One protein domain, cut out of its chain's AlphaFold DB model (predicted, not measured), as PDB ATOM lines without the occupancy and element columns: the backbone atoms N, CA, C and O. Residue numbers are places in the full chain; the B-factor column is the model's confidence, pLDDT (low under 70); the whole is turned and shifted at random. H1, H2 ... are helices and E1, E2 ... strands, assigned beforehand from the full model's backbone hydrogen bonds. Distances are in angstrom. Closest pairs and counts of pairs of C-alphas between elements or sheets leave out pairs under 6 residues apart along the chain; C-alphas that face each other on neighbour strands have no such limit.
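AT A GLANCE: This is residues 3 to 94 of the 207 residues of an uncharacterized protein of Rhodococcus pyridinivorans (UniProt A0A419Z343). Two small three-stranded sheets stand as two walls with their strands crossed, and the long helix H1 covers one face of the sheet E2 E3 E4, starting at the end of E1 in the other sheet. H3 tucks in between H1 and E5, while H2 lies on the opposite face of E2 E3 E4 and H4 caps the end of E6. The printed part has 92 residues with four named helices and six named strands, along the chain E1 H1 E2 E3 H2 E4 H3 E5 E6 H4, a mixed class of helices and strands. Both sheets, of orders E1 E6 E5 and E2 E3 E4, are mixed. The whole is compact, with a radius of gyration of the C-alphas of 12.1 A, and spans 31 by 26 by 22 A.

HOW THE PARTS SIT: E1, residues 9 to 13, is parallel to E6, residues 84 to 89, with N 10 and O 85 2.8 A apart. E5, residues 78 to 81, forms an antiparallel hairpin with E6, with N 79 and O 86 2.8 A apart. H1, residues 14 to 25, lies over E3, residues 41 to 45, slantwise at 34 degrees on the local plane, at a height over the sheet of 8.7 A; their closest C-alphas, of Leu 20 and Ala 44, are 6.2 A apart. E2, residues 32 to 34, and E3 form an antiparallel hairpin, with N 42 and O 33 2.8 A apart. E3, H2, residues 50 to 58, and E4, residues 61 to 65, form a strand-helix-strand unit, two parallel strands with a helix between, whose crossover is right-handed; N 62 and O 41 are 2.8 A apart. H1 and H2 lie on opposite faces of this sheet, three layers with helices on both faces, though H2 lies over none of its strands. H3, residues 66 to 71, touches H1 at a shallow tilt of 21 degrees, opposite ways, the closest C-alphas being those of Val 17 and Leu 69, 6.2 A apart. H4, residues 91 to 94, only grazes the sheet E1 E6 E5. Every O i to N i+4 pair is within hydrogen-bond range in H1 and H3; H2 has 2 of 5, and 1 of 6 O i to N i+3 pairs, and H4 is too short for an O i to N i+4 pair.

IN THESE COORDINATES: E1 begins at C-alpha 9, (341.800, -164.583, 111.315). H1 is 17.0 A long, E6 15.3 A, and E3 and H2 13.3 A each. H4 ends at C-alpha 94, (346.616, -157.017, 102.569).

THE WHOLE: The C-alphas farthest apart, of Glu 51 and Ala 92, are 35.9 A apart. The printed part has no cut, and no link is long. The pLDDT is under 70 at residues 50 to 59 and 93 to 94.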
ATOM      1  N   TRP A   3     344.363-165.768 104.885       90.12
ATOM      2  CA  TRP A   3     344.160-166.554 106.087       90.12
ATOM      3  C   TRP A   3     345.382-166.428 106.997       90.12
ATOM      4  O   TRP A   3     346.515-166.574 106.532       90.12
ATOM      5  N   ILE A   4     345.152-166.146 108.277       89.19
ATOM      6  CA  ILE A   4     346.172-166.083 109.323       89.19
ATOM      7  C   ILE A   4     345.901-167.226 110.296       89.19
ATOM      8  O   ILE A   4     345.076-167.123 111.202       89.19
ATOM      9  N   GLU A   5     346.618-168.330 110.099       86.50
ATOM     10  CA  GLU A   5     346.417-169.575 110.846       86.50
ATOM     11  C   GLU A   5     346.639-169.404 112.357       86.50
ATOM     12  O   GLU A   5     345.858-169.922 113.152       86.50
ATOM     13  N   ALA A   6     347.658-168.629 112.749       87.50
ATOM     14  CA  ALA A   6     348.041-168.432 114.149       87.50
ATOM     15  C   ALA A   6     346.928-167.801 115.002       87.50
ATOM     16  O   ALA A   6     346.791-168.132 116.177       87.50
ATOM     17  N   THR A   7     346.129-166.910 114.413       89.62
ATOM     18  CA  THR A   7     345.055-166.182 115.104       89.62
ATOM     19  C   THR A   7     343.664-166.608 114.647       89.62
ATOM     20  O   THR A   7     342.675-166.062 115.127       89.62
ATOM     21  N   LYS A   8     343.571-167.568 113.714       90.12
ATOM     22  CA  LYS A   8     342.321-167.959 113.045       90.12
ATOM     23  C   LYS A   8     341.570-166.749 112.480       90.12
ATOM     24  O   LYS A   8     340.347-166.642 112.588       90.12
ATOM     25  N   THR A   9     342.325-165.830 111.878       91.19
ATOM     26  CA  THR A   9     341.800-164.583 111.315       91.19
ATOM     27  C   THR A   9     341.763-164.656 109.799       91.19
ATOM     28  O   THR A   9     342.748-165.015 109.151       91.19
ATOM     29  N   LEU A  10     340.629-164.278 109.225       91.75
ATOM     30  CA  LEU A  10     340.452-164.111 107.799       91.75
ATOM     31  C   LEU A  10     340.363-162.625 107.453       91.75
ATOM     32  O   LEU A  10     339.421-161.933 107.828       91.75
ATOM     33  N   GLU A  11     341.323-162.147 106.676       93.44
ATOM     34  CA  GLU A  11     341.345-160.775 106.192       93.44
ATOM     35  C   GLU A  11     340.670-160.665 104.823       93.44
ATOM     36  O   GLU A  11     341.103-161.273 103.826       93.44
ATOM     37  N   LEU A  12     339.624-159.842 104.764       93.19
ATOM     38  CA  LEU A  12     338.930-159.473 103.540       93.19
ATOM     39  C   LEU A  12     339.240-158.021 103.191       93.19
ATOM     40  O   LEU A  12     339.168-157.144 104.036       93.19
ATOM     41  N   THR A  13     339.564-157.766 101.929       94.06
ATOM     42  CA  THR A  13     339.681-156.405 101.423       94.06
ATOM     43  C   THR A  13     338.358-155.934 100.851       94.06
ATOM     44  O   THR A  13     337.497-156.767 100.548       94.06
ATOM     45  N   ALA A  14     338.223-154.626 100.621       90.81
ATOM     46  CA  ALA A  14     337.054-154.046  99.963       90.81
ATOM     47  C   ALA A  14     336.704-154.790  98.659       90.81
ATOM     48  O   ALA A  14     335.555-155.167  98.446       90.81
ATOM     49  N   ARG A  15     337.713-155.138  97.843       91.38
ATOM     50  CA  ARG A  15     337.518-155.927  96.616       91.38
ATOM     51  C   ARG A  15     336.911-157.308  96.877       91.38
ATOM     52  O   ARG A  15     336.060-157.750  96.108       91.38
ATOM     53  N   ASN A  16     337.335-157.997  97.939       93.88
ATOM     54  CA  ASN A  16     336.781-159.311  98.286       93.88
ATOM     55  C   ASN A  16     335.319-159.181  98.736       93.88
ATOM     56  O   ASN A  16     334.490-159.983  98.315       93.88
ATOM     57  N   VAL A  17     335.006-158.163  99.545       93.81
ATOM     58  CA  VAL A  17     333.645-157.895 100.033       93.81
ATOM     59  C   VAL A  17     332.718-157.545  98.868       93.81
ATOM     60  O   VAL A  17     331.682-158.184  98.707       93.81
ATOM     61  N   THR A  18     333.119-156.625  97.984       93.62
ATOM     62  CA  THR A  18     332.359-156.290  96.769       93.62
ATOM     63  C   THR A  18     332.128-157.516  95.888       93.62
ATOM     64  O   THR A  18     331.016-157.724  95.405       93.62
ATOM     65  N   ALA A  19     333.149-158.359  95.698       93.50
ATOM     66  CA  ALA A  19     333.020-159.574  94.901       93.50
ATOM     67  C   ALA A  19     332.049-160.589  95.526       93.50
ATOM     68  O   ALA A  19     331.278-161.206  94.794       93.50
ATOM     69  N   LEU A  20     332.056-160.766  96.851       93.81
ATOM     70  CA  LEU A  20     331.112-161.647  97.550       93.81
ATOM     71  C   LEU A  20     329.674-161.123  97.466       93.81
ATOM     72  O   LEU A  20     328.770-161.903  97.178       93.81
ATOM     73  N   SER A  21     329.473-159.815  97.637       93.75
ATOM     74  CA  SER A  21     328.155-159.186  97.496       93.75
ATOM     75  C   SER A  21     327.609-159.326  96.074       93.75
ATOM     76  O   SER A  21     326.493-159.800  95.896       93.75
ATOM     77  N   ALA A  22     328.416-159.040  95.047       92.81
ATOM     78  CA  ALA A  22     328.003-159.229  93.653       92.81
ATOM     79  C   ALA A  22     327.688-160.701  93.333       92.81
ATOM     80  O   ALA A  22     326.755-161.010  92.598       92.81
ATOM     81  N   LYS A  23     328.450-161.634  93.918       93.00
ATOM     82  CA  LYS A  23     328.209-163.074  93.786       93.00
ATOM     83  C   LYS A  23     326.910-163.535  94.450       93.00
ATOM     84  O   LYS A  23     326.403-164.567  94.022       93.00
ATOM     85  N   LEU A  24     326.405-162.850  95.478       92.00
ATOM     86  CA  LEU A  24     325.099-163.153  96.077       92.00
ATOM     87  C   LEU A  24     323.952-162.824  95.120       92.00
ATOM     88  O   LEU A  24     323.017-163.621  94.999       92.00
ATOM     89  N   ASP A  25     324.071-161.692  94.426       90.06
ATOM     90  CA  ASP A  25     323.067-161.178  93.490       90.06
ATOM     91  C   ASP A  25     323.005-161.984  92.176       90.06
ATOM     92  O   ASP A  25     322.007-161.930  91.459       90.06
ATOM     93  N   ASP A  26     324.042-162.771  91.868       91.12
ATOM     94  CA  ASP A  26     324.073-163.675  90.716       91.12
ATOM     95  C   ASP A  26     323.534-165.079  91.078       91.12
ATOM     96  O   ASP A  26     324.190-165.826  91.813       91.12
ATOM     97  N   PRO A  27     322.378-165.506  90.534       85.44
ATOM     98  CA  PRO A  27     321.813-166.826  90.811       85.44
ATOM     99  C   PRO A  27     322.633-167.989  90.228       85.44
ATOM    100  O   PRO A  27     322.425-169.130  90.633       85.44
ATOM    101  N   LYS A  28     323.549-167.736  89.281       88.94
ATOM    102  CA  LYS A  28     324.436-168.759  88.692       88.94
ATOM    103  C   LYS A  28     325.779-168.873  89.412       88.94
ATOM    104  O   LYS A  28     326.575-169.760  89.107       88.94
ATOM    105  N   SER A  29     326.051-167.973  90.348       90.88
ATOM    106  CA  SER A  29     327.298-167.943  91.094       90.88
ATOM    107  C   SER A  29     327.330-169.030  92.167       90.88
ATOM    108  O   SER A  29     326.374-169.234  92.909       90.88
ATOM    109  N   ALA A  30     328.497-169.654  92.338       86.81
ATOM    110  CA  ALA A  30     328.775-170.545  93.466       86.81
ATOM    111  C   ALA A  30     328.912-169.803  94.814       86.81
ATOM    112  O   ALA A  30     329.193-170.428  95.830       86.81
ATOM    113  N   ARG A  31     328.791-168.464  94.820       91.81
ATOM    114  CA  ARG A  31     328.827-167.601  96.017       91.81
ATOM    115  C   ARG A  31     330.069-167.769  96.887       91.81
ATOM    116  O   ARG A  31     330.051-167.453  98.069       91.81
ATOM    117  N   MET A  32     331.165-168.233  96.290       91.31
ATOM    118  CA  MET A  32     332.376-168.600  97.009       91.31
ATOM    119  C   MET A  32     333.606-167.851  96.491       91.31
ATOM    120  O   MET A  32     333.723-167.564  95.293       91.31
ATOM    121  N   ILE A  33     334.531-167.553  97.404       92.00
ATOM    122  CA  ILE A  33     335.893-167.094  97.116       92.00
ATOM    123  C   ILE A  33     336.880-167.964  97.899       92.00
ATOM    124  O   ILE A  33     336.637-168.313  99.052       92.00
ATOM    125  N   LEU A  34     338.003-168.306  97.267       89.44
ATOM    126  CA  LEU A  34     339.083-169.112  97.838       89.44
ATOM    127  C   LEU A  34     340.288-168.230  98.179       89.44
ATOM    128  O   LEU A  34     340.580-167.246  97.494       89.44
ATOM    129  N   SER A  35     340.973-168.555  99.273       85.56
ATOM    130  CA  SER A  35     342.222-167.886  99.633       85.56
ATOM    131  C   SER A  35     343.313-168.334  98.670       85.56
ATOM    132  O   SER A  35     343.310-169.470  98.202       85.56
ATOM    133  N   GLY A  36     344.283-167.462  98.387       77.31
ATOM    134  CA  GLY A  36     345.374-167.803  97.464       77.31
ATOM    135  C   GLY A  36     346.240-168.983  97.931       77.31
ATOM    136  O   GLY A  36     346.902-169.603  97.112       77.31
ATOM    137  N   CYS A  37     346.226-169.300  99.229       77.31
ATOM    138  CA  CYS A  37     346.907-170.462  99.803       77.31
ATOM    139  C   CYS A  37     346.028-171.724  99.874       77.31
ATOM    140  O   CYS A  37     346.506-172.752 100.339       77.31
ATOM    141  N   GLY A  38     344.750-171.655  99.486       82.31
ATOM    142  CA  GLY A  38     343.803-172.775  99.551       82.31
ATOM    143  C   GLY A  38     343.357-173.187 100.962       82.31
ATOM    144  O   GLY A  38     342.467-174.017 101.085       82.31
ATOM    145  N   ALA A  39     343.924-172.599 102.020       81.69
ATOM    146  CA  ALA A  39     343.679-173.004 103.409       81.69
ATOM    147  C   ALA A  39     342.322-172.547 103.978       81.69
ATOM    148  O   ALA A  39     341.878-173.058 105.000       81.69
ATOM    149  N   ALA A  40     341.682-171.570 103.339       87.00
ATOM    150  CA  ALA A  40     340.369-171.062 103.729       87.00
ATOM    151  C   ALA A  40     339.528-170.682 102.507       87.00
ATOM    152  O   ALA A  40     340.060-170.175 101.506       87.00
ATOM    153  N   SER A  41     338.215-170.856 102.617       90.81
ATOM    154  CA  SER A  41     337.226-170.357 101.663       90.81
ATOM    155  C   SER A  41     336.149-169.537 102.375       90.81
ATOM    156  O   SER A  41     335.910-169.691 103.574       90.81
ATOM    157  N   VAL A  42     335.515-168.628 101.637       92.31
ATOM    158  CA  VAL A  42     334.366-167.853 102.108       92.31
ATOM    159  C   VAL A  42     333.188-168.141 101.219       92.31
ATOM    160  O   VAL A  42     333.302-167.991 100.004       92.31
ATOM    161  N   HIS A  43     332.065-168.489 101.827       92.69
ATOM    162  CA  HIS A  43     330.790-168.673 101.159       92.69
ATOM    163  C   HIS A  43     329.810-167.588 101.614       92.69
ATOM    164  O   HIS A  43     329.666-167.339 102.808       92.69
ATOM    165  N   ALA A  44     329.150-166.926 100.672       92.31
ATOM    166  CA  ALA A  44     328.184-165.876 100.953       92.31
ATOM    167  C   ALA A  44     326.750-166.417 100.874       92.31
ATOM    168  O   ALA A  44     326.375-167.086  99.910       92.31
ATOM    169  N   VAL A  45     325.923-166.086 101.865       92.19
ATOM    170  CA  VAL A  45     324.495-166.445 101.918       92.19
ATOM    171  C   VAL A  45     323.630-165.226 102.251       92.19
ATOM    172  O   VAL A  45     324.120-164.236 102.785       92.19
ATOM    173  N   GLU A  46     322.333-165.278 101.947       90.38
ATOM    174  CA  GLU A  46     321.407-164.204 102.349       90.38
ATOM    175  C   GLU A  46     321.196-164.201 103.868       90.38
ATOM    176  O   GLU A  46     321.356-163.178 104.534       90.38
ATOM    177  N   THR A  47     320.898-165.373 104.430       85.06
ATOM    178  CA  THR A  47     320.635-165.585 105.855       85.06
ATOM    179  C   THR A  47     321.341-166.845 106.345       85.06
ATOM    180  O   THR A  47     321.625-167.762 105.570       85.06
ATOM    181  N   ILE A  48     321.667-166.876 107.639       79.06
ATOM    182  CA  ILE A  48     322.328-168.014 108.279       79.06
ATOM    183  C   ILE A  48     321.289-168.972 108.856       79.06
ATOM    184  O   ILE A  48     320.375-168.565 109.569       79.06
ATOM    185  N   ASP A  49     321.515-170.257 108.601       74.31
ATOM    186  CA  ASP A  49     320.995-171.366 109.394       74.31
ATOM    187  C   ASP A  49     322.091-171.783 110.405       74.31
ATOM    188  O   ASP A  49     323.159-172.243 109.973       74.31
ATOM    189  N   PRO A  50     321.901-171.573 111.724       65.19
ATOM    190  CA  PRO A  50     322.942-171.776 112.739       65.19
ATOM    191  C   PRO A  50     323.535-173.194 112.758       65.19
ATOM    192  O   PRO A  50     324.728-173.366 113.030       65.19
ATOM    193  N   GLU A  51     322.733-174.209 112.429       60.59
ATOM    194  CA  GLU A  51     323.178-175.605 112.403       60.59
ATOM    195  C   GLU A  51     324.160-175.861 111.247       60.59
ATOM    196  O   GLU A  51     325.163-176.556 111.415       60.59
ATOM    197  N   LYS A  52     323.951-175.211 110.093       61.53
ATOM    198  CA  LYS A  52     324.819-175.345 108.907       61.53
ATOM    199  C   LYS A  52     326.128-174.566 109.018       61.53
ATOM    200  O   LYS A  52     327.142-174.995 108.470       61.53
ATOM    201  N   VAL A  53     326.134-173.448 109.744       62.88
ATOM    202  CA  VAL A  53     327.348-172.631 109.949       62.88
ATOM    203  C   VAL A  53     328.397-173.376 110.763       62.88
ATOM    204  O   VAL A  53     329.587-173.303 110.456       62.88
ATOM    205  N   THR A  54     327.963-174.121 111.777       57.25
ATOM    206  CA  THR A  54     328.872-174.856 112.664       57.25
ATOM    207  C   THR A  54     329.573-176.003 111.928       57.25
ATOM    208  O   THR A  54     330.763-176.227 112.139       57.25
ATOM    209  N   ALA A  55     328.865-176.677 111.013       53.56
ATOM    210  CA  ALA A  55     329.421-177.734 110.168       53.56
ATOM    211  C   ALA A  55     330.394-177.188 109.106       53.56
ATOM    212  O   ALA A  55     331.512-177.683 108.991       53.56
ATOM    213  N   ALA A  56     330.026-176.117 108.392       60.12
ATOM    214  CA  ALA A  56     330.873-175.516 107.356       60.12
ATOM    215  C   ALA A  56     332.199-174.955 107.911       60.12
ATOM    216  O   ALA A  56     333.257-175.103 107.296       60.12
ATOM    217  N   ALA A  57     332.169-174.368 109.114       60.53
ATOM    218  CA  ALA A  57     333.367-173.844 109.770       60.53
ATOM    219  C   ALA A  57     334.393-174.940 110.127       60.53
ATOM    220  O   ALA A  57     335.590-174.658 110.177       60.53
ATOM    221  N   ALA A  58     333.953-176.185 110.348       57.56
ATOM    222  CA  ALA A  58     334.843-177.320 110.599       57.56
ATOM    223  C   ALA A  58     335.601-177.780 109.336       57.56
ATOM    224  O   ALA A  58     336.661-178.390 109.452       57.56
ATOM    225  N   GLU A  59     335.103-177.435 108.145       61.44
ATOM    226  CA  GLU A  59     335.676-177.802 106.840       61.44
ATOM    227  C   GLU A  59     336.533-176.681 106.216       61.44
ATOM    228  O   GLU A  59     336.893-176.738 105.043       61.44
ATOM    229  N   GLY A  60     336.867-175.633 106.981       75.06
ATOM    230  CA  GLY A  60     337.639-174.489 106.474       75.06
ATOM    231  C   GLY A  60     336.824-173.515 105.611       75.06
ATOM    232  O   GLY A  60     337.402-172.655 104.938       75.06
ATOM    233  N   VAL A  61     335.489-173.623 105.646       85.25
ATOM    234  CA  VAL A  61     334.557-172.736 104.941       85.25
ATOM    235  C   VAL A  61     333.951-171.733 105.922       85.25
ATOM    236  O   VAL A  61     333.195-172.082 106.826       85.25
ATOM    237  N   THR A  62     334.236-170.449 105.726       89.12
ATOM    238  CA  THR A  62     333.619-169.367 106.507       89.12
ATOM    239  C   THR A  62     332.362-168.876 105.797       89.12
ATOM    240  O   THR A  62     332.443-168.361 104.685       89.12
ATOM    241  N   THR A  63     331.192-169.023 106.419       91.62
ATOM    242  CA  THR A  63     329.925-168.550 105.832       91.62
ATOM    243  C   THR A  63     329.593-167.140 106.318       91.62
ATOM    244  O   THR A  63     329.454-166.934 107.520       91.62
ATOM    245  N   LEU A  64     329.436-166.183 105.401       92.38
ATOM    246  CA  LEU A  64     329.052-164.800 105.703       92.38
ATOM    247  C   LEU A  64     327.660-164.482 105.161       92.38
ATOM    248  O   LEU A  64     327.341-164.826 104.022       92.38
ATOM    249  N   THR A  65     326.843-163.786 105.951       93.62
ATOM    250  CA  THR A  65     325.569-163.234 105.472       93.62
ATOM    251  C   THR A  65     325.764-161.939 104.702       93.62
ATOM    252  O   THR A  65     326.770-161.246 104.869       93.62
ATOM    253  N   ARG A  66     324.742-161.535 103.941       93.56
ATOM    254  CA  ARG A  66     324.667-160.185 103.369       93.56
ATOM    255  C   ARG A  66     324.850-159.094 104.427       93.56
ATOM    256  O   ARG A  66     325.615-158.169 104.194       93.56
ATOM    257  N   ALA A  67     324.205-159.222 105.588       92.75
ATOM    258  CA  ALA A  67     324.327-158.240 106.668       92.75
ATOM    259  C   ALA A  67     325.778-158.118 107.170       92.75
ATOM    260  O   ALA A  67     326.306-157.015 107.268       92.75
ATOM    261  N   GLN A  68     326.458-159.247 107.379       93.38
ATOM    262  CA  GLN A  68     327.868-159.265 107.782       93.38
ATOM    263  C   GLN A  68     328.788-158.707 106.688       93.38
ATOM    264  O   GLN A  68     329.743-157.998 106.987       93.38
ATOM    265  N   LEU A  69     328.503-158.982 105.410       93.56
ATOM    266  CA  LEU A  69     329.231-158.369 104.295       93.56
ATOM    267  C   LEU A  69     329.028-156.851 104.252       93.56
ATOM    268  O   LEU A  69     329.976-156.134 103.952       93.56
ATOM    269  N   THR A  70     327.831-156.357 104.579       94.69
ATOM    270  CA  THR A  70     327.569-154.919 104.720       94.69
ATOM    271  C   THR A  70     328.389-154.313 105.858       94.69
ATOM    272  O   THR A  70     329.005-153.271 105.652       94.69
ATOM    273  N   GLU A  71     328.480-154.964 107.018       94.00
ATOM    274  CA  GLU A  71     329.340-154.507 108.124       94.00
ATOM    275  C   GLU A  71     330.820-154.447 107.714       94.00
ATOM    276  O   GLU A  71     331.510-153.465 107.983       94.00
ATOM    277  N   LEU A  72     331.290-155.455 106.975       94.88
ATOM    278  CA  LEU A  72     332.666-155.551 106.478       94.88
ATOM    279  C   LEU A  72     332.988-154.579 105.327       94.88
ATOM    280  O   LEU A  72     334.113-154.584 104.827       94.88
ATOM    281  N   THR A  73     332.046-153.729 104.900       92.81
ATOM    282  CA  THR A  73     332.362-152.617 103.981       92.81
ATOM    283  C   THR A  73     333.166-151.507 104.655       92.81
ATOM    284  O   THR A  73     333.821-150.727 103.966       92.81
ATOM    285  N   VAL A  74     333.143-151.444 105.989       92.69
ATOM    286  CA  VAL A  74     333.907-150.473 106.774       92.69
ATOM    287  C   VAL A  74     335.280-151.059 107.096       92.69
ATOM    288  O   VAL A  74     335.384-152.117 107.715       92.69
ATOM    289  N   GLU A  75     336.354-150.377 106.696       89.81
ATOM    290  CA  GLU A  75     337.717-150.809 107.020       89.81
ATOM    291  C   GLU A  75     337.927-150.916 108.540       89.81
ATOM    292  O   GLU A  75     337.500-150.055 109.310       89.81
ATOM    293  N   GLY A  76     338.578-151.991 108.986       89.19
ATOM    294  CA  GLY A  76     338.773-152.312 110.401       89.19
ATOM    295  C   GLY A  76     337.576-152.996 111.071       89.19
ATOM    296  O   GLY A  76     337.732-153.528 112.174       89.19
ATOM    297  N   ALA A  77     336.403-153.046 110.426       93.44
ATOM    298  CA  ALA A  77     335.266-153.795 110.950       93.44
ATOM    299  C   ALA A  77     335.613-155.278 111.087       93.44
ATOM    300  O   ALA A  77     336.349-155.851 110.280       93.44
ATOM    301  N   THR A  78     335.081-155.899 112.135       94.19
ATOM    302  CA  THR A  78     335.360-157.293 112.456       94.19
ATOM    303  C   THR A  78     334.071-158.019 112.798       94.19
ATOM    304  O   THR A  78     333.280-157.541 113.607       94.19
ATOM    305  N   VAL A  79     333.893-159.198 112.211       93.00
ATOM    306  CA  VAL A  79     332.760-160.091 112.444       93.00
ATOM    307  C   VAL A  79     333.294-161.433 112.932       93.00
ATOM    308  O   VAL A  79     334.226-161.989 112.350       93.00
ATOM    309  N   LEU A  80     332.703-161.979 113.994       89.25
ATOM    310  CA  LEU A  80     333.012-163.326 114.467       89.25
ATOM    311  C   LEU A  80     332.029-164.324 113.850       89.25
ATOM    312  O   LEU A  80     330.822-164.233 114.072       89.25
ATOM    313  N   VAL A  81     332.547-165.298 113.105       86.44
ATOM    314  CA  VAL A  81     331.755-166.394 112.534       86.44
ATOM    315  C   VAL A  81     332.270-167.706 113.102       86.44
ATOM    316  O   VAL A  81     333.389-168.127 112.813       86.44
ATOM    317  N   ALA A  82     331.449-168.358 113.929       83.00
ATOM    318  CA  ALA A  82     331.856-169.513 114.725       83.00
ATOM    319  C   ALA A  82     333.119-169.213 115.564       83.00
ATOM    320  O   ALA A  82     333.026-168.551 116.593       83.00
ATOM    321  N   ARG A  83     334.297-169.686 115.136       84.31
ATOM    322  CA  ARG A  83     335.601-169.446 115.795       84.31
ATOM    323  C   ARG A  83     336.589-168.673 114.920       84.31
ATOM    324  O   ARG A  83     337.770-168.613 115.247       84.31
ATOM    325  N   ILE A  84     336.121-168.140 113.797       88.12
ATOM    326  CA  ILE A  84     336.935-167.415 112.829       88.12
ATOM    327  C   ILE A  84     336.613-165.933 112.941       88.12
ATOM    328  O   ILE A  84     335.460-165.517 112.816       88.12
ATOM    329  N   THR A  85     337.650-165.137 113.161       92.75
ATOM    330  CA  THR A  85     337.552-163.680 113.137       92.75
ATOM    331  C   THR A  85     337.712-163.212 111.698       92.75
ATOM    332  O   THR A  85     338.763-163.427 111.102       92.75
ATOM    333  N   VAL A  86     336.693-162.581 111.125       93.50
ATOM    334  CA  VAL A  86     336.765-161.982 109.788       93.50
ATOM    335  C   VAL A  86     336.949-160.483 109.939       93.50
ATOM    336  O   VAL A  86     336.090-159.827 110.518       93.50
ATOM    337  N   THR A  87     338.043-159.940 109.414       94.94
ATOM    338  CA  THR A  87     338.375-158.515 109.538       94.94
ATOM    339  C   THR A  87     338.491-157.870 108.165       94.94
ATOM    340  O   THR A  87     339.157-158.395 107.267       94.94
ATOM    341  N   ALA A  88     337.839-156.722 108.002       93.75
ATOM    342  CA  ALA A  88     337.982-155.871 106.835       93.75
ATOM    343  C   ALA A  88     339.309-155.106 106.916       93.75
ATOM    344  O   ALA A  88     339.560-154.391 107.884       93.75
ATOM    345  N   VAL A  89     340.166-155.244 105.908       92.19
ATOM    346  CA  VAL A  89     341.475-154.578 105.850       92.19
ATOM    347  C   VAL A  89     341.626-153.784 104.551       92.19
ATOM    348  O   VAL A  89     341.112-154.216 103.513       92.19
ATOM    349  N   PRO A  90     342.353-152.654 104.554       86.75
ATOM    350  CA  PRO A  90     342.665-151.945 103.319       86.75
ATOM    351  C   PRO A  90     343.528-152.821 102.400       86.75
ATOM    352  O   PRO A  90     344.359-153.610 102.864       86.75
ATOM    353  N   ASP A  91     343.385-152.643 101.083       78.69
ATOM    354  CA  ASP A  91     344.174-153.382 100.082       78.69
ATOM    355  C   ASP A  91     345.689-153.256 100.352       78.69
ATOM    356  O   ASP A  91     346.426-154.237 100.262       78.69
ATOM    357  N   ALA A  92     346.160-152.077 100.773       72.12
ATOM    358  CA  ALA A  92     347.568-151.845 101.099       72.12
ATOM    359  C   ALA A  92     348.078-152.726 102.259       72.12
ATOM    360  O   ALA A  92     349.181-153.269 102.181       72.12
ATOM    361  N   ALA A  93     347.275-152.928 103.311       68.88
ATOM    362  CA  ALA A  93     347.641-153.807 104.424       68.88
ATOM    363  C   ALA A  93     347.649-155.281 103.991       68.88
ATOM    364  O   ALA A  93     348.537-156.038 104.384       68.88
ATOM    365  N   HIS A  94     346.728-155.662 103.104       65.50
ATOM    366  CA  HIS A  94     346.616-157.017 102.569       65.50
ATOM    367  C   HIS A  94     347.853-157.471 101.775       65.50
ATOM    368  O   HIS A  94     348.237-158.643 101.837       65.50
TER     369      HIS A  94